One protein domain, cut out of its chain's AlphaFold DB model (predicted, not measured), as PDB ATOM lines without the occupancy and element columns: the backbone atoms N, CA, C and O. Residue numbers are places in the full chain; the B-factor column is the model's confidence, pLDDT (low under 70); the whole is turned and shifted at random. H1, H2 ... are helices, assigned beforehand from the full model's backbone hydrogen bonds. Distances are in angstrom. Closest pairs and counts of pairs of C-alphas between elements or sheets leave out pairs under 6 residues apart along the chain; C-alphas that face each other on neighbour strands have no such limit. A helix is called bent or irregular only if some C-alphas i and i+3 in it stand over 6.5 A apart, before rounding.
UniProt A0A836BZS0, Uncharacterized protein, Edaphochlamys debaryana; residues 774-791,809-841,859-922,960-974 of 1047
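What this domain is: This is residues 774 to 791, 809 to 841, 859 to 922 and 960 to 974 of the 1047 residues of an uncharacterized protein of Edaphochlamys debaryana (UniProt A0A836BZS0). Four helices, H1, H2, H5 and H4, stand side by side in a short bundle, each next to two of the others, with H4 much the shortest. H3 caps the end where H1 and H4 begin and H2 and H5 end; H6 packs on H2 and H5 on one side of the bundle, and the small H7 packs on H1 on the opposite side. The printed part has 130 residues with seven named helices, H1 to H7 in order along the chain, and no named strand: the class is all helix. It is compact, with a radius of gyration of the C-alphas of 13.6 A, and rounded, spanning 36 by 36 by 22 A.

How they stand to each other: The hub is H2, residues 809 to 825, which touches four other helices. H1, residues 774 to 790, touches it at a shallow tilt of 28 degrees, opposite ways; the closest C-alphas are those of Leu 785 and Pro 809, 6.4 A apart. H5, residues 878 to 893, touches residues 810 to 817 of H2 at a shallow tilt of 21 degrees, the same way, closest at the C-alphas of Ala 810 and Ala 879, 5.7 A. H6, residues 900 to 912, touches residues 818 to 825 of H2 at a steep tilt of 47 degrees, closest at the C-alphas of Ala 825 and Arg 905, 4.6 A. H3, residues 830 to 837, touches residues 820 to 824 of H2, closest at the C-alphas of Ala 824 and Cys 830, 4.3 A. H4, residues 864 to 870, touches residues 779 to 786 of H1, closest at the C-alphas of Cys 782 and Leu 866, 6.0 A. H4 and H5 form a helical hairpin at 21 degrees, as do H5 and H6 at 27 degrees. H7, residues 961 to 966, touches residues 783 to 790 of H1, closest at the C-alphas of Lys 783 and Val 965, 5.3 A. H1 and H5 are apart, as are H2 and H4. Every O i to N i+4 pair is within hydrogen-bond range in H1, H2, H3, H4, H6 and H7; in H5 8 of 12 are.

Where its parts are: H1 begins at C-alpha 774, (207.293, 193.223, 220.097), and is 24.0 A long; H2 is 24.1 A and H6 18.5 A. H5, 24.6 A, has a kink of 26 degrees near residue 886 and is only just irregular: C-alphas 886 and 889 are 6.54 A apart. H7 ends at C-alpha 966, (209.558, 190.259, 200.835).

The domain as a whole: The C-alphas farthest apart, those of Thr 791 and Glu 898, are 39.1 A apart. Residues 792 to 808, 842 to 858 and 923 to 959 are not printed, with C-alpha gaps of 12.1, 11.6 and 32.1 A. Of the links printed whole, H2 to H3 is tight, and H4 to H5 and H5 to H6 are short. Mean pLDDT of the printed part is 84.0; residues 874 to 876, 878 to 880 and 915 to 922 are under 70.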
ATOM      1  N   PRO A 774     208.054 192.069 220.575       91.00
ATOM      2  CA  PRO A 774     207.293 193.223 220.097       91.00
ATOM      3  C   PRO A 774     207.841 193.814 218.793       91.00
ATOM      4  O   PRO A 774     207.060 194.194 217.927       91.00
ATOM      5  N   HIS A 775     209.161 193.829 218.589       92.38
ATOM      6  CA  HIS A 775     209.797 194.281 217.345       92.38
ATOM      7  C   HIS A 775     209.419 193.417 216.136       92.38
ATOM      8  O   HIS A 775     209.149 193.954 215.063       92.38
ATOM      9  N   ARG A 776     209.321 192.088 216.287       90.88
ATOM     10  CA  ARG A 776     208.860 191.207 215.201       90.88
ATOM     11  C   ARG A 776     207.384 191.406 214.911       90.88
ATOM     12  O   ARG A 776     207.014 191.433 213.738       90.88
ATOM     13  N   LEU A 777     206.562 191.559 215.950       89.25
ATOM     14  CA  LEU A 777     205.130 191.817 215.798       89.25
ATOM     15  C   LEU A 777     204.880 193.162 215.099       89.25
ATOM     16  O   LEU A 777     204.065 193.236 214.182       89.25
ATOM     17  N   LEU A 778     205.626 194.203 215.477       92.50
ATOM     18  CA  LEU A 778     205.611 195.511 214.824       92.50
ATOM     19  C   LEU A 778     206.058 195.413 213.362       92.50
ATOM     20  O   LEU A 778     205.351 195.894 212.480       92.50
ATOM     21  N   ALA A 779     207.167 194.723 213.082       91.12
ATOM     22  CA  ALA A 779     207.655 194.521 211.718       91.12
ATOM     23  C   ALA A 779     206.623 193.778 210.852       91.12
ATOM     24  O   ALA A 779     206.365 194.153 209.707       91.12
ATOM     25  N   ALA A 780     205.995 192.745 211.412       88.62
ATOM     26  CA  ALA A 780     204.918 191.996 210.785       88.62
ATOM     27  C   ALA A 780     203.679 192.867 210.508       88.62
ATOM     28  O   ALA A 780     203.142 192.826 209.400       88.62
ATOM     29  N   GLY A 781     203.266 193.698 211.471       90.19
ATOM     30  CA  GLY A 781     202.184 194.670 211.308       90.19
ATOM     31  C   GLY A 781     202.479 195.696 210.212       90.19
ATOM     32  O   GLY A 781     201.636 195.936 209.347       90.19
ATOM     33  N   CYS A 782     203.699 196.241 210.173       91.06
ATOM     34  CA  CYS A 782     204.125 197.160 209.120       91.06
ATOM     35  C   CYS A 782     204.132 196.498 207.737       91.06
ATOM     36  O   CYS A 782     203.654 197.099 206.777       91.06
ATOM     37  N   LYS A 783     204.612 195.253 207.618       89.56
ATOM     38  CA  LYS A 783     204.564 194.504 206.350       89.56
ATOM     39  C   LYS A 783     203.137 194.246 205.891       89.56
ATOM     40  O   LYS A 783     202.838 194.491 204.728       89.56
ATOM     41  N   LEU A 784     202.256 193.818 206.798       88.06
ATOM     42  CA  LEU A 784     200.827 193.649 206.525       88.06
ATOM     43  C   LEU A 784     200.193 194.943 206.002       88.06
ATOM     44  O   LEU A 784     199.416 194.897 205.047       88.06
ATOM     45  N   LEU A 785     200.539 196.090 206.593       87.62
ATOM     46  CA  LEU A 785     200.073 197.401 206.141       87.62
ATOM     47  C   LEU A 785     200.612 197.745 204.750       87.62
ATOM     48  O   LEU A 785     199.817 198.014 203.853       87.62
ATOM     49  N   CYS A 786     201.931 197.676 204.549       87.69
ATOM     50  CA  CYS A 786     202.570 197.939 203.256       87.69
ATOM     51  C   CYS A 786     201.980 197.064 202.146       87.69
ATOM     52  O   CYS A 786     201.631 197.569 201.082       87.69
ATOM     53  N   ASP A 787     201.810 195.771 202.414       85.44
ATOM     54  CA  ASP A 787     201.224 194.817 201.479       85.44
ATOM     55  C   ASP A 787     199.758 195.182 201.184       85.44
ATOM     56  O   ASP A 787     199.307 195.110 200.044       85.44
ATOM     57  N   THR A 788     198.972 195.585 202.192       84.56
ATOM     58  CA  THR A 788     197.548 195.961 202.010       84.56
ATOM     59  C   THR A 788     197.392 197.211 201.163       84.56
ATOM     60  O   THR A 788     196.472 197.278 200.353       84.56
ATOM     61  N   ILE A 789     198.312 198.164 201.298       83.00
ATOM     62  CA  ILE A 789     198.313 199.385 200.491       83.00
ATOM     63  C   ILE A 789     198.815 199.104 199.066       83.00
ATOM     64  O   ILE A 789     198.280 199.657 198.107       83.00
ATOM     65  N   ALA A 790     199.824 198.241 198.909       83.00
ATOM     66  CA  ALA A 790     200.430 197.939 197.612       83.00
ATOM     67  C   ALA A 790     199.497 197.162 196.664       83.00
ATOM     68  O   ALA A 790     199.666 197.229 195.447       83.00
ATOM     69  N   THR A 791     198.513 196.434 197.195       79.69
ATOM     70  CA  THR A 791     197.531 195.699 196.388       79.69
ATOM     71  C   THR A 791     196.223 196.477 196.250       79.69
ATOM     72  O   THR A 791     195.440 196.501 197.201       79.69
ATOM     73  N   PRO A 809     192.731 198.539 207.772       85.38
ATOM     74  CA  PRO A 809     194.084 199.039 207.540       85.38
ATOM     75  C   PRO A 809     194.382 200.308 208.353       85.38
ATOM     76  O   PRO A 809     195.462 200.434 208.919       85.38
ATOM     77  N   ALA A 810     193.407 201.214 208.474       84.88
ATOM     78  CA  ALA A 810     193.536 202.425 209.286       84.88
ATOM     79  C   ALA A 810     193.637 202.096 210.785       84.88
ATOM     80  O   ALA A 810     194.464 202.663 211.503       84.88
ATOM     81  N   MET A 811     192.837 201.134 211.249       85.06
ATOM     82  CA  MET A 811     192.898 200.643 212.622       85.06
ATOM     83  C   MET A 811     194.255 199.991 212.921       85.06
ATOM     84  O   MET A 811     194.880 200.338 213.917       85.06
ATOM     85  N   LEU A 812     194.764 199.114 212.047       86.69
ATOM     86  CA  LEU A 812     196.083 198.499 212.224       86.69
ATOM     87  C   LEU A 812     197.207 199.547 212.206       86.69
ATOM     88  O   LEU A 812     198.104 199.469 213.040       86.69
ATOM     89  N   ALA A 813     197.145 200.549 211.321       88.44
ATOM     90  CA  ALA A 813     198.098 201.662 211.318       88.44
ATOM     91  C   ALA A 813     198.099 202.407 212.658       88.44
ATOM     92  O   ALA A 813     199.162 202.656 213.220       88.44
ATOM     93  N   THR A 814     196.912 202.691 213.199       87.06
ATOM     94  CA  THR A 814     196.754 203.335 214.510       87.06
ATOM     95  C   THR A 814     197.356 202.477 215.625       87.06
ATOM     96  O   THR A 814     198.143 202.981 216.420       87.06
ATOM     97  N   MET A 815     197.081 201.169 215.634       87.50
ATOM     98  CA  MET A 815     197.623 200.244 216.639       87.50
ATOM     99  C   MET A 815     199.145 200.082 216.548       87.50
ATOM    100  O   MET A 815     199.799 199.942 217.577       87.50
ATOM    101  N   VAL A 816     199.733 200.122 215.344       91.25
ATOM    102  CA  VAL A 816     201.198 200.129 215.174       91.25
ATOM    103  C   VAL A 816     201.791 201.396 215.787       91.25
ATOM    104  O   VAL A 816     202.731 201.301 216.569       91.25
ATOM    105  N   VAL A 817     201.234 202.568 215.474       90.38
ATOM    106  CA  VAL A 817     201.705 203.857 216.010       90.38
ATOM    107  C   VAL A 817     201.628 203.869 217.532       90.38
ATOM    108  O   VAL A 817     202.602 204.213 218.196       90.38
ATOM    109  N   GLU A 818     200.485 203.463 218.075       87.75
ATOM    110  CA  GLU A 818     200.246 203.422 219.511       87.75
ATOM    111  C   GLU A 818     201.181 202.445 220.219       87.75
ATOM    112  O   GLU A 818     201.807 202.816 221.211       87.75
ATOM    113  N   ALA A 819     201.359 201.237 219.681       90.12
ATOM    114  CA  ALA A 819     202.293 200.270 220.243       90.12
ATOM    115  C   ALA A 819     203.738 200.795 220.233       90.12
ATOM    116  O   ALA A 819     204.408 200.718 221.262       90.12
ATOM    117  N   VAL A 820     204.216 201.382 219.125       93.38
ATOM    118  CA  VAL A 820     205.566 201.978 219.071       93.38
ATOM    119  C   VAL A 820     205.696 203.114 220.084       93.38
ATOM    120  O   VAL A 820     206.677 203.153 220.822       93.38
ATOM    121  N   ALA A 821     204.717 204.020 220.146       91.06
ATOM    122  CA  ALA A 821     204.746 205.170 221.042       91.06
ATOM    123  C   ALA A 821     204.793 204.751 222.516       91.06
ATOM    124  O   ALA A 821     205.642 205.242 223.260       91.06
ATOM    125  N   ARG A 822     203.930 203.814 222.934       90.75
ATOM    126  CA  ARG A 822     203.885 203.344 224.326       90.75
ATOM    127  C   ARG A 822     205.128 202.547 224.708       90.75
ATOM    128  O   ARG A 822     205.681 202.778 225.781       90.75
ATOM    129  N   LEU A 823     205.621 201.673 223.825       92.62
ATOM    130  CA  LEU A 823     206.876 200.952 224.061       92.62
ATOM    131  C   LEU A 823     208.063 201.924 224.162       92.62
ATOM    132  O   LEU A 823     208.908 201.766 225.038       92.62
ATOM    133  N   ALA A 824     208.113 202.950 223.305       93.69
ATOM    134  CA  ALA A 824     209.168 203.962 223.324       93.69
ATOM    135  C   ALA A 824     209.082 204.885 224.553       93.69
ATOM    136  O   ALA A 824     210.107 205.367 225.031       93.69
ATOM    137  N   ALA A 825     207.878 205.140 225.075       92.19
ATOM    138  CA  ALA A 825     207.663 205.952 226.271       92.19
ATOM    139  C   ALA A 825     208.038 205.209 227.566       92.19
ATOM    140  O   ALA A 825     208.289 205.846 228.593       92.19
ATOM    141  N   HIS A 826     208.084 203.875 227.523       94.25
ATOM    142  CA  HIS A 826     208.361 203.045 228.683       94.25
ATOM    143  C   HIS A 826     209.853 203.100 229.083       94.25
ATOM    144  O   HIS A 826     210.704 202.734 228.269       94.25
ATOM    145  N   PRO A 827     210.211 203.460 230.334       91.81
ATOM    146  CA  PRO A 827     211.601 203.726 230.731       91.81
ATOM    147  C   PRO A 827     212.586 202.585 230.452       91.81
ATOM    148  O   PRO A 827     213.722 202.836 230.069       91.81
ATOM    149  N   GLN A 828     212.151 201.332 230.618       93.00
ATOM    150  CA  GLN A 828     213.010 200.153 230.439       93.00
ATOM    151  C   GLN A 828     212.981 199.567 229.015       93.00
ATOM    152  O   GLN A 828     213.803 198.716 228.699       93.00
ATOM    153  N   LEU A 829     212.035 199.984 228.162       93.38
ATOM    154  CA  LEU A 829     211.906 199.484 226.780       93.38
ATOM    155  C   LEU A 829     212.345 200.529 225.748       93.38
ATOM    156  O   LEU A 829     212.653 200.174 224.611       93.38
ATOM    157  N   CYS A 830     212.402 201.800 226.154       94.81
ATOM    158  CA  CYS A 830     212.772 202.950 225.340       94.81
ATOM    159  C   CYS A 830     214.050 202.703 224.528       94.81
ATOM    160  O   CYS A 830     214.059 202.913 223.317       94.81
ATOM    161  N   GLU A 831     215.095 202.167 225.160       93.25
ATOM    162  CA  GLU A 831     216.381 201.919 224.507       93.25
ATOM    163  C   GLU A 831     216.321 200.801 223.453       93.25
ATOM    164  O   GLU A 831     216.909 200.920 222.375       93.25
ATOM    165  N   SER A 832     215.552 199.739 223.710       93.81
ATOM    166  CA  SER A 832     215.317 198.684 222.720       93.81
ATOM    167  C   SER A 832     214.549 199.231 221.517       93.81
ATOM    168  O   SER A 832     214.960 199.016 220.380       93.81
ATOM    169  N   VAL A 833     213.491 200.019 221.744       94.50
ATOM    170  CA  VAL A 833     212.722 200.634 220.648       94.50
ATOM    171  C   VAL A 833     213.578 201.617 219.856       94.50
ATOM    172  O   VAL A 833     213.535 201.605 218.625       94.50
ATOM    173  N   ARG A 834     214.400 202.424 220.536       94.81
ATOM    174  CA  ARG A 834     215.379 203.307 219.897       94.81
ATOM    175  C   ARG A 834     216.315 202.511 218.994       94.81
ATOM    176  O   ARG A 834     216.505 202.885 217.842       94.81
ATOM    177  N   THR A 835     216.824 201.380 219.478       93.88
ATOM    178  CA  THR A 835     217.688 200.474 218.707       93.88
ATOM    179  C   THR A 835     216.971 199.926 217.471       93.88
ATOM    180  O   THR A 835     217.526 199.973 216.375       93.88
ATOM    181  N   TRP A 836     215.713 199.487 217.593       95.12
ATOM    182  CA  TRP A 836     214.927 198.972 216.462       95.12
ATOM    183  C   TRP A 836     214.624 200.030 215.390       95.12
ATOM    184  O   TRP A 836     214.473 199.686 214.215       95.12
ATOM    185  N   LEU A 837     214.523 201.301 215.794       94.75
ATOM    186  CA  LEU A 837     214.250 202.453 214.928       94.75
ATOM    187  C   LEU A 837     215.515 203.148 214.405       94.75
ATOM    188  O   LEU A 837     215.423 203.931 213.460       94.75
ATOM    189  N   ALA A 838     216.675 202.904 215.017       92.50
ATOM    190  CA  ALA A 838     217.931 203.526 214.622       92.50
ATOM    191  C   ALA A 838     218.326 203.092 213.202       92.50
ATOM    192  O   ALA A 838     218.127 201.935 212.842       92.50
ATOM    193  N   PRO A 839     218.925 203.972 212.385       89.38
ATOM    194  CA  PRO A 839     219.403 203.577 211.068       89.38
ATOM    195  C   PRO A 839     220.445 202.446 211.183       89.38
ATOM    196  O   PRO A 839     221.234 202.438 212.139       89.38
ATOM    197  N   PRO A 840     220.471 201.499 210.224       84.06
ATOM    198  CA  PRO A 840     221.515 200.483 210.173       84.06
ATOM    199  C   PRO A 840     222.880 201.168 210.024       84.06
ATOM    200  O   PRO A 840     223.019 202.129 209.265       84.06
ATOM    201  N   GLU A 841     223.892 200.710 210.763       82.25
ATOM    202  CA  GLU A 841     225.231 201.299 210.685       82.25
ATOM    203  C   GLU A 841     225.833 201.035 209.302       82.25
ATOM    204  O   GLU A 841     226.177 199.908 208.945       82.25
ATOM    205  N   GLU A 859     219.099 193.341 215.674       83.12
ATOM    206  CA  GLU A 859     218.006 194.153 216.222       83.12
ATOM    207  C   GLU A 859     217.997 195.581 215.675       83.12
ATOM    208  O   GLU A 859     216.930 196.185 215.505       83.12
ATOM    209  N   ARG A 860     219.184 196.130 215.412       89.94
ATOM    210  CA  ARG A 860     219.335 197.536 215.056       89.94
ATOM    211  C   ARG A 860     218.715 197.843 213.699       89.94
ATOM    212  O   ARG A 860     219.044 197.225 212.691       89.94
ATOM    213  N   GLY A 861     217.816 198.820 213.681       90.19
ATOM    214  CA  GLY A 861     217.155 199.278 212.460       90.19
ATOM    215  C   GLY A 861     216.200 198.280 211.825       90.19
ATOM    216  O   GLY A 861     215.811 198.466 210.677       90.19
ATOM    217  N   CYS A 862     215.771 197.236 212.538       91.25
ATOM    218  CA  CYS A 862     214.842 196.259 211.971       91.25
ATOM    219  C   CYS A 862     213.450 196.834 211.629       91.25
ATOM    220  O   CYS A 862     212.744 196.265 210.793       91.25
ATOM    221  N   LEU A 863     213.051 197.956 212.243       92.94
ATOM    222  CA  LEU A 863     211.783 198.647 211.972       92.94
ATOM    223  C   LEU A 863     211.940 199.880 211.077       92.94
ATOM    224  O   LEU A 863     210.964 200.306 210.457       92.94
ATOM    225  N   GLU A 864     213.145 200.441 210.988       93.62
ATOM    226  CA  GLU A 864     213.414 201.696 210.283       93.62
ATOM    227  C   GLU A 864     212.964 201.661 208.806       93.62
ATOM    228  O   GLU A 864     212.150 202.513 208.427       93.62
ATOM    229  N   PRO A 865     213.337 200.654 207.986       90.56
ATOM    230  CA  PRO A 865     212.966 200.637 206.573       90.56
ATOM    231  C   PRO A 865     211.460 200.459 206.363       90.56
ATOM    232  O   PRO A 865     210.880 201.018 205.431       90.56
ATOM    233  N   LEU A 866     210.812 199.695 207.248       90.25
ATOM    234  CA  LEU A 866     209.378 199.414 207.192       90.25
ATOM    235  C   LEU A 866     208.556 200.655 207.538       90.25
ATOM    236  O   LEU A 866     207.605 200.981 206.829       90.25
ATOM    237  N   ILE A 867     208.943 201.381 208.587       90.50
ATOM    238  CA  ILE A 867     208.269 202.625 208.958       90.50
ATOM    239  C   ILE A 867     208.554 203.702 207.909       90.50
ATOM    240  O   ILE A 867     207.624 204.387 207.486       90.50
ATOM    241  N   ARG A 868     209.786 203.811 207.395       89.31
ATOM    242  CA  ARG A 868     210.101 204.743 206.300       89.31
ATOM    243  C   ARG A 868     209.259 204.459 205.052       89.31
ATOM    244  O   ARG A 868     208.788 205.401 204.414       89.31
ATOM    245  N   ALA A 869     209.015 203.186 204.732       87.31
ATOM    246  CA  ALA A 869     208.105 202.807 203.657       87.31
ATOM    247  C   ALA A 869     206.665 203.251 203.932       87.31
ATOM    248  O   ALA A 869     206.064 203.863 203.052       87.31
ATOM    249  N   LEU A 870     206.139 203.039 205.145       84.69
ATOM    250  CA  LEU A 870     204.788 203.476 205.529       84.69
ATOM    251  C   LEU A 870     204.591 204.996 205.438       84.69
ATOM    252  O   LEU A 870     203.502 205.450 205.096       84.69
ATOM    253  N   VAL A 871     205.634 205.785 205.710       83.88
ATOM    254  CA  VAL A 871     205.590 207.257 205.611       83.88
ATOM    255  C   VAL A 871     205.809 207.748 204.166       83.88
ATOM    256  O   VAL A 871     205.646 208.937 203.871       83.88
ATOM    257  N   SER A 872     206.154 206.857 203.229       83.12
ATOM    258  CA  SER A 872     206.426 207.221 201.837       83.12
ATOM    259  C   SER A 872     205.203 207.866 201.167       83.12
ATOM    260  O   SER A 872     204.099 207.321 201.249       83.12
ATOM    261  N   PRO A 873     205.379 208.967 200.405       73.06
ATOM    262  CA  PRO A 873     204.294 209.637 199.685       73.06
ATOM    263  C   PRO A 873     203.485 208.720 198.762       73.06
ATOM    264  O   PRO A 873     202.327 209.003 198.474       73.06
ATOM    265  N   ARG A 874     204.086 207.615 198.297       67.56
ATOM    266  CA  ARG A 874     203.439 206.638 197.408       67.56
ATOM    267  C   ARG A 874     202.350 205.805 198.094       67.56
ATOM    268  O   ARG A 874     201.514 205.253 197.391       67.56
ATOM    269  N   LEU A 875     202.355 205.717 199.425       65.75
ATOM    270  CA  LEU A 875     201.394 204.933 200.213       65.75
ATOM    271  C   LEU A 875     200.356 205.816 200.939       65.75
ATOM    272  O   LEU A 875     199.526 205.313 201.694       65.75
ATOM    273  N   GLN A 876     200.377 207.135 200.705       64.56
ATOM    274  CA  GLN A 876     199.530 208.108 201.398       64.56
ATOM    275  C   GLN A 876     198.078 208.079 200.896       64.56
ATOM    276  O   GLN A 876     197.716 208.748 199.929       64.56
ATOM    277  N   THR A 877     197.223 207.345 201.606       71.31
ATOM    278  CA  THR A 877     195.775 207.612 201.645       71.31
ATOM    279  C   THR A 877     195.444 208.443 202.894       71.31
ATOM    280  O   THR A 877     196.246 208.512 203.829       71.31
ATOM    281  N   SER A 878     194.287 209.113 202.935       65.81
ATOM    282  CA  SER A 878     193.946 210.088 203.994       65.81
ATOM    283  C   SER A 878     194.062 209.536 205.422       65.81
ATOM    284  O   SER A 878     194.526 210.251 206.307       65.81
ATOM    285  N   ALA A 879     193.719 208.262 205.640       62.09
ATOM    286  CA  ALA A 879     193.807 207.602 206.944       62.09
ATOM    287  C   ALA A 879     195.246 207.277 207.393       62.09
ATOM    288  O   ALA A 879     195.502 207.138 208.584       62.09
ATOM    289  N   PHE A 880     196.198 207.177 206.462       68.50
ATOM    290  CA  PHE A 880     197.598 206.848 206.761       68.50
ATOM    291  C   PHE A 880     198.461 208.091 206.991       68.50
ATOM    292  O   PHE A 880     199.537 207.995 207.580       68.50
ATOM    293  N   ASN A 881     197.975 209.267 206.586       72.44
ATOM    294  CA  ASN A 881     198.681 210.528 206.788       72.44
ATOM    295  C   ASN A 881     198.858 210.863 208.276       72.44
ATOM    296  O   ASN A 881     199.911 211.369 208.656       72.44
ATOM    297  N   SER A 882     197.873 210.550 209.123       73.19
ATOM    298  CA  SER A 882     197.965 210.761 210.573       73.19
ATOM    299  C   SER A 882     198.972 209.809 211.225       73.19
ATOM    300  O   SER A 882     199.837 210.253 211.978       73.19
ATOM    301  N   ALA A 883     198.916 208.519 210.883       74.38
ATOM    302  CA  ALA A 883     199.832 207.504 211.401       74.38
ATOM    303  C   ALA A 883     201.288 207.756 210.971       74.38
ATOM    304  O   ALA A 883     202.209 207.698 211.785       74.38
ATOM    305  N   GLY A 884     201.508 208.093 209.696       78.12
ATOM    306  CA  GLY A 884     202.842 208.391 209.183       78.12
ATOM    307  C   GLY A 884     203.440 209.670 209.780       78.12
ATOM    308  O   GLY A 884     204.620 209.691 210.133       78.12
ATOM    309  N   ALA A 885     202.622 210.713 209.963       80.56
ATOM    310  CA  ALA A 885     203.046 211.946 210.625       80.56
ATOM    311  C   ALA A 885     203.424 211.721 212.099       80.56
ATOM    312  O   ALA A 885     204.315 212.398 212.605       80.56
ATOM    313  N   ALA A 886     202.796 210.751 212.770       83.25
ATOM    314  CA  ALA A 886     203.105 210.386 214.148       83.25
ATOM    315  C   ALA A 886     204.433 209.628 214.308       83.25
ATOM    316  O   ALA A 886     205.147 209.829 215.289       83.25
ATOM    317  N   LEU A 887     204.786 208.770 213.345       85.81
ATOM    318  CA  LEU A 887     205.995 207.937 213.415       85.81
ATOM    319  C   LEU A 887     207.270 208.663 212.961       85.81
ATOM    320  O   LEU A 887     208.367 208.298 213.380       85.81
ATOM    321  N   LEU A 888     207.152 209.697 212.124       87.62
ATOM    322  CA  LEU A 888     208.312 210.416 211.590       87.62
ATOM    323  C   LEU A 888     209.143 211.150 212.671       87.62
ATOM    324  O   LEU A 888     210.371 211.047 212.619       87.62
ATOM    325  N   PRO A 889     208.546 211.840 213.668       88.50
ATOM    326  CA  PRO A 889     209.292 212.421 214.785       88.50
ATOM    327  C   PRO A 889     210.047 211.375 215.605       88.50
ATOM    328  O   PRO A 889     211.191 211.614 215.976       88.50
ATOM    329  N   LEU A 890     209.447 210.201 215.837       87.38
ATOM    330  CA  LEU A 890     210.103 209.095 216.538       87.38
ATOM    331  C   LEU A 890     211.314 208.561 215.767       87.38
ATOM    332  O   LEU A 890     212.365 208.358 216.365       87.38
ATOM    333  N   LEU A 891     211.191 208.376 214.448       89.31
ATOM    334  CA  LEU A 891     212.315 207.960 213.603       89.31
ATOM    335  C   LEU A 891     213.469 208.970 213.639       89.31
ATOM    336  O   LEU A 891     214.625 208.572 213.737       89.31
ATOM    337  N   ARG A 892     213.163 210.274 213.583       89.44
ATOM    338  CA  ARG A 892     214.179 211.337 213.679       89.44
ATOM    339  C   ARG A 892     214.828 211.373 215.057       89.44
ATOM    340  O   ARG A 892     216.036 211.534 215.155       89.44
ATOM    341  N   ALA A 893     214.036 211.207 216.111       89.19
ATOM    342  CA  ALA A 893     214.547 211.202 217.470       89.19
ATOM    343  C   ALA A 893     215.348 209.928 217.787       89.19
ATOM    344  O   ALA A 893     216.181 209.961 218.675       89.19
ATOM    345  N   ALA A 894     215.163 208.815 217.065       90.31
ATOM    346  CA  ALA A 894     215.879 207.566 217.344       90.31
ATOM    347  C   ALA A 894     217.413 207.685 217.204       90.31
ATOM    348  O   ALA A 894     218.152 206.908 217.814       90.31
ATOM    349  N   THR A 895     217.908 208.673 216.448       88.31
ATOM    350  CA  THR A 895     219.342 208.995 216.353       88.31
ATOM    351  C   THR A 895     219.867 209.842 217.518       88.31
ATOM    352  O   THR A 895     221.077 209.986 217.650       88.31
ATOM    353  N   ASP A 896     218.983 210.379 218.362       89.06
ATOM    354  CA  ASP A 896     219.289 211.236 219.509       89.06
ATOM    355  C   ASP A 896     218.757 210.595 220.804       89.06
ATOM    356  O   ASP A 896     217.561 210.615 221.107       89.06
ATOM    357  N   ALA A 897     219.666 209.999 221.579       87.38
ATOM    358  CA  ALA A 897     219.320 209.288 222.807       87.38
ATOM    359  C   ALA A 897     218.680 210.190 223.879       87.38
ATOM    360  O   ALA A 897     217.881 209.696 224.677       87.38
ATOM    361  N   GLU A 898     218.985 211.492 223.896       88.19
ATOM    362  CA  GLU A 898     218.439 212.426 224.887       88.19
ATOM    363  C   GLU A 898     217.028 212.892 224.503       88.19
ATOM    364  O   GLU A 898     216.141 212.977 225.358       88.19
ATOM    365  N   ALA A 899     216.785 213.136 223.211       88.19
ATOM    366  CA  ALA A 899     215.485 213.597 222.725       88.19
ATOM    367  C   ALA A 899     214.428 212.479 222.647       88.19
ATOM    368  O   ALA A 899     213.235 212.734 222.864       88.19
ATOM    369  N   PHE A 900     214.839 211.239 222.353       91.56
ATOM    370  CA  PHE A 900     213.932 210.120 222.068       91.56
ATOM    371  C   PHE A 900     212.860 209.858 223.148       91.56
ATOM    372  O   PHE A 900     211.675 209.806 222.793       91.56
ATOM    373  N   PRO A 901     213.184 209.784 224.457       90.38
ATOM    374  CA  PRO A 901     212.180 209.525 225.492       90.38
ATOM    375  C   PRO A 901     211.131 210.644 225.603       90.38
ATOM    376  O   PRO A 901     209.961 210.381 225.888       90.38
ATOM    377  N   GLY A 902     211.534 211.902 225.389       88.81
ATOM    378  CA  GLY A 902     210.636 213.061 225.448       88.81
ATOM    379  C   GLY A 902     209.619 213.062 224.307       88.81
ATOM    380  O   GLY A 902     208.418 213.235 224.538       88.81
ATOM    381  N   VAL A 903     210.093 212.783 223.092       89.19
ATOM    382  CA  VAL A 903     209.256 212.632 221.893       89.19
ATOM    383  C   VAL A 903     208.277 211.471 222.062       89.19
ATOM    384  O   VAL A 903     207.079 211.638 221.823       89.19
ATOM    385  N   ALA A 904     208.756 210.323 222.545       88.25
ATOM    386  CA  ALA A 904     207.931 209.142 222.761       88.25
ATOM    387  C   ALA A 904     206.822 209.353 223.800       88.25
ATOM    388  O   ALA A 904     205.663 209.042 223.526       88.25
ATOM    389  N   ARG A 905     207.144 209.942 224.962       90.31
ATOM    390  CA  ARG A 905     206.146 210.255 226.003       90.31
ATOM    391  C   ARG A 905     205.088 211.236 225.516       90.31
ATOM    392  O   ARG A 905     203.902 211.024 225.765       90.31
ATOM    393  N   THR A 906     205.505 212.282 224.803       89.19
ATOM    394  CA  THR A 906     204.577 213.271 224.229       89.19
ATOM    395  C   THR A 906     203.617 212.596 223.254       89.19
ATOM    396  O   THR A 906     202.408 212.811 223.313       89.19
ATOM    397  N   LEU A 907     204.144 211.724 222.393       88.00
ATOM    398  CA  LEU A 907     203.334 210.986 221.438       88.00
ATOM    399  C   LEU A 907     202.343 210.033 222.123       88.00
ATOM    400  O   LEU A 907     201.165 210.048 221.776       88.00
ATOM    401  N   ALA A 908     202.796 209.245 223.102       86.88
ATOM    402  CA  ALA A 908     201.936 208.332 223.854       86.88
ATOM    403  C   ALA A 908     200.799 209.085 224.573       86.88
ATOM    404  O   ALA A 908     199.636 208.715 224.432       86.88
ATOM    405  N   THR A 909     201.119 210.202 225.236       86.88
ATOM    406  CA  THR A 909     200.137 211.041 225.951       86.88
ATOM    407  C   THR A 909     199.093 211.640 225.002       86.88
ATOM    408  O   THR A 909     197.899 211.680 225.309       86.88
ATOM    409  N   ASN A 910     199.518 212.095 223.818       83.31
ATOM    410  CA  ASN A 910     198.607 212.639 222.807       83.31
ATOM    411  C   ASN A 910     197.649 211.566 222.265       83.31
ATOM    412  O   ASN A 910     196.469 211.849 222.064       83.31
ATOM    413  N   LEU A 911     198.136 210.336 222.067       83.00
ATOM    414  CA  LEU A 911     197.307 209.212 221.624       83.00
ATOM    415  C   LEU A 911     196.285 208.800 222.693       83.00
ATOM    416  O   LEU A 911     195.122 208.594 222.362       83.00
ATOM    417  N   GLU A 912     196.685 208.744 223.966       81.81
ATOM    418  CA  GLU A 912     195.793 208.400 225.086       81.81
ATOM    419  C   GLU A 912     194.695 209.443 225.317       81.81
ATOM    420  O   GLU A 912     193.548 209.099 225.597       81.81
ATOM    421  N   SER A 913     195.026 210.723 225.167       81.06
ATOM    422  CA  SER A 913     194.077 211.825 225.361       81.06
ATOM    423  C   SER A 913     193.146 212.057 224.165       81.06
ATOM    424  O   SER A 913     192.283 212.934 224.227       81.06
ATOM    425  N   GLY A 914     193.320 211.313 223.064       76.50
ATOM    426  CA  GLY A 914     192.610 211.555 221.806       76.50
ATOM    427  C   GLY A 914     192.865 212.955 221.230       76.50
ATOM    428  O   GLY A 914     192.099 213.423 220.383       76.50
ATOM    429  N   MET A 915     193.905 213.648 221.707       64.38
ATOM    430  CA  MET A 915     194.236 215.001 221.286       64.38
ATOM    431  C   MET A 915     194.980 214.990 219.951       64.38
ATOM    432  O   MET A 915     195.710 214.061 219.603       64.38
ATOM    433  N   ALA A 916     194.797 216.066 219.185       56.41
ATOM    434  CA  ALA A 916     195.531 216.283 217.950       56.41
ATOM    435  C   ALA A 916     197.048 216.241 218.200       56.41
ATOM    436  O   ALA A 916     197.571 216.962 219.048       56.41
ATOM    437  N   LEU A 917     197.745 215.409 217.425       54.84
ATOM    438  CA  LEU A 917     199.190 215.219 217.504       54.84
ATOM    439  C   LEU A 917     199.942 216.551 217.321       54.84
ATOM    440  O   LEU A 917     200.026 217.075 216.212       54.84
ATOM    441  N   THR A 918     200.539 217.068 218.396       53.72
ATOM    442  CA  THR A 918     201.561 218.121 218.335       53.72
ATOM    443  C   THR A 918     202.790 217.633 219.098       53.72
ATOM    444  O   THR A 918     202.704 217.262 220.267       53.72
ATOM    445  N   VAL A 919     203.938 217.541 218.421       52.47
ATOM    446  CA  VAL A 919     205.202 217.078 219.015       52.47
ATOM    447  C   VAL A 919     206.285 218.093 218.661       52.47
ATOM    448  O   VAL A 919     206.556 218.307 217.482       52.47
ATOM    449  N   ARG A 920     206.882 218.742 219.668       54.03
ATOM    450  CA  ARG A 920     208.030 219.651 219.497       54.03
ATOM    451  C   ARG A 920     209.333 218.869 219.688       54.03
ATOM    452  O   ARG A 920     209.453 218.131 220.663       54.03
ATOM    453  N   VAL A 921     210.298 219.039 218.784       44.88
ATOM    454  CA  VAL A 921     211.639 218.432 218.878       44.88
ATOM    455  C   VAL A 921     212.686 219.555 218.908       44.88
ATOM    456  O   VAL A 921     212.983 220.131 217.867       44.88
ATOM    457  N   GLY A 922     213.230 219.866 220.092       47.25
ATOM    458  CA  GLY A 922     214.339 220.819 220.293       47.25
ATOM    459  C   GLY A 922     213.983 222.320 220.301       47.25
ATOM    460  O   GLY A 922     212.845 222.710 220.050       47.25
ATOM    461  N   ASP A 960     212.524 199.724 197.673       83.50
ATOM    462  CA  ASP A 960     211.462 199.028 196.961       83.50
ATOM    463  C   ASP A 960     210.509 198.388 197.983       83.50
ATOM    464  O   ASP A 960     210.894 197.505 198.752       83.50
ATOM    465  N   VAL A 961     209.257 198.857 198.011       80.38
ATOM    466  CA  VAL A 961     208.228 198.369 198.941       80.38
ATOM    467  C   VAL A 961     208.018 196.866 198.759       80.38
ATOM    468  O   VAL A 961     207.809 196.165 199.747       80.38
ATOM    469  N   ALA A 962     208.133 196.350 197.531       80.81
ATOM    470  CA  ALA A 962     208.029 194.918 197.276       80.81
ATOM    471  C   ALA A 962     209.190 194.150 197.924       80.81
ATOM    472  O   ALA A 962     208.956 193.142 198.590       80.81
ATOM    473  N   ALA A 963     210.421 194.657 197.808       83.94
ATOM    474  CA  ALA A 963     211.589 194.081 198.471       83.94
ATOM    475  C   ALA A 963     211.476 194.136 200.006       83.94
ATOM    476  O   ALA A 963     211.831 193.174 200.683       83.94
ATOM    477  N   LEU A 964     210.925 195.218 200.564       81.25
ATOM    478  CA  LEU A 964     210.701 195.353 202.008       81.25
ATOM    479  C   LEU A 964     209.624 194.409 202.545       81.25
ATOM    480  O   LEU A 964     209.785 193.842 203.626       81.25
ATOM    481  N   VAL A 965     208.535 194.223 201.798       79.69
ATOM    482  CA  VAL A 965     207.493 193.244 202.138       79.69
ATOM    483  C   VAL A 965     208.047 191.819 202.028       79.69
ATOM    484  O   VAL A 965     207.723 190.982 202.870       79.69
ATOM    485  N   ALA A 966     208.920 191.557 201.049       80.44
ATOM    486  CA  ALA A 966     209.558 190.259 200.835       80.44
ATOM    487  C   ALA A 966     210.726 189.954 201.789       80.44
ATOM    488  O   ALA A 966     211.121 188.794 201.903       80.44
ATOM    489  N   ALA A 967     211.287 190.959 202.468       81.94
ATOM    490  CA  ALA A 967     212.375 190.753 203.419       81.94
ATOM    491  C   ALA A 967     211.955 189.756 204.520       81.94
ATOM    492  O   ALA A 967     210.775 189.703 204.877       81.94
ATOM    493  N   PRO A 968     212.875 188.983 205.120       84.12
ATOM    494  CA  PRO A 968     212.564 188.181 206.303       84.12
ATOM    495  C   PRO A 968     212.179 189.079 207.492       84.12
ATOM    496  O   PRO A 968     212.440 190.285 207.505       84.12
ATOM    497  N   LEU A 969     211.462 188.533 208.477       84.62
ATOM    498  CA  LEU A 969     211.263 189.236 209.751       84.62
ATOM    499  C   LEU A 969     212.583 189.299 210.533       84.62
ATOM    500  O   LEU A 969     213.412 188.404 210.359       84.62
ATOM    501  N   PRO A 970     212.759 190.287 211.432       85.81
ATOM    502  CA  PRO A 970     213.914 190.288 212.319       85.81
ATOM    503  C   PRO A 970     213.987 188.988 213.136       85.81
ATOM    504  O   PRO A 970     212.942 188.383 213.427       85.81
ATOM    505  N   PRO A 971     215.197 188.535 213.505       82.19
ATOM    506  CA  PRO A 971     215.347 187.357 214.342       82.19
ATOM    507  C   PRO A 971     214.686 187.563 215.718       82.19
ATOM    508  O   PRO A 971     214.460 188.699 216.152       82.19
ATOM    509  N   PRO A 972     214.297 186.468 216.396       80.25
ATOM    510  CA  PRO A 972     213.748 186.558 217.741       80.25
ATOM    511  C   PRO A 972     214.832 187.016 218.728       80.25
ATOM    512  O   PRO A 972     215.956 186.529 218.676       80.25
ATOM    513  N   LEU A 973     214.470 187.917 219.642       80.12
ATOM    514  CA  LEU A 973     215.243 188.262 220.829       80.12
ATOM    515  C   LEU A 973     215.428 187.005 221.671       80.12
ATOM    516  O   LEU A 973     214.452 186.305 221.975       80.12
ATOM    517  N   ALA A 974     216.660 186.762 222.103       74.06
ATOM    518  CA  ALA A 974     216.959 185.765 223.116       74.06
ATOM    519  C   ALA A 974     216.467 186.281 224.480       74.06
ATOM    520  O   ALA A 974     217.208 186.929 225.213       74.06
TER     521      ALA A 974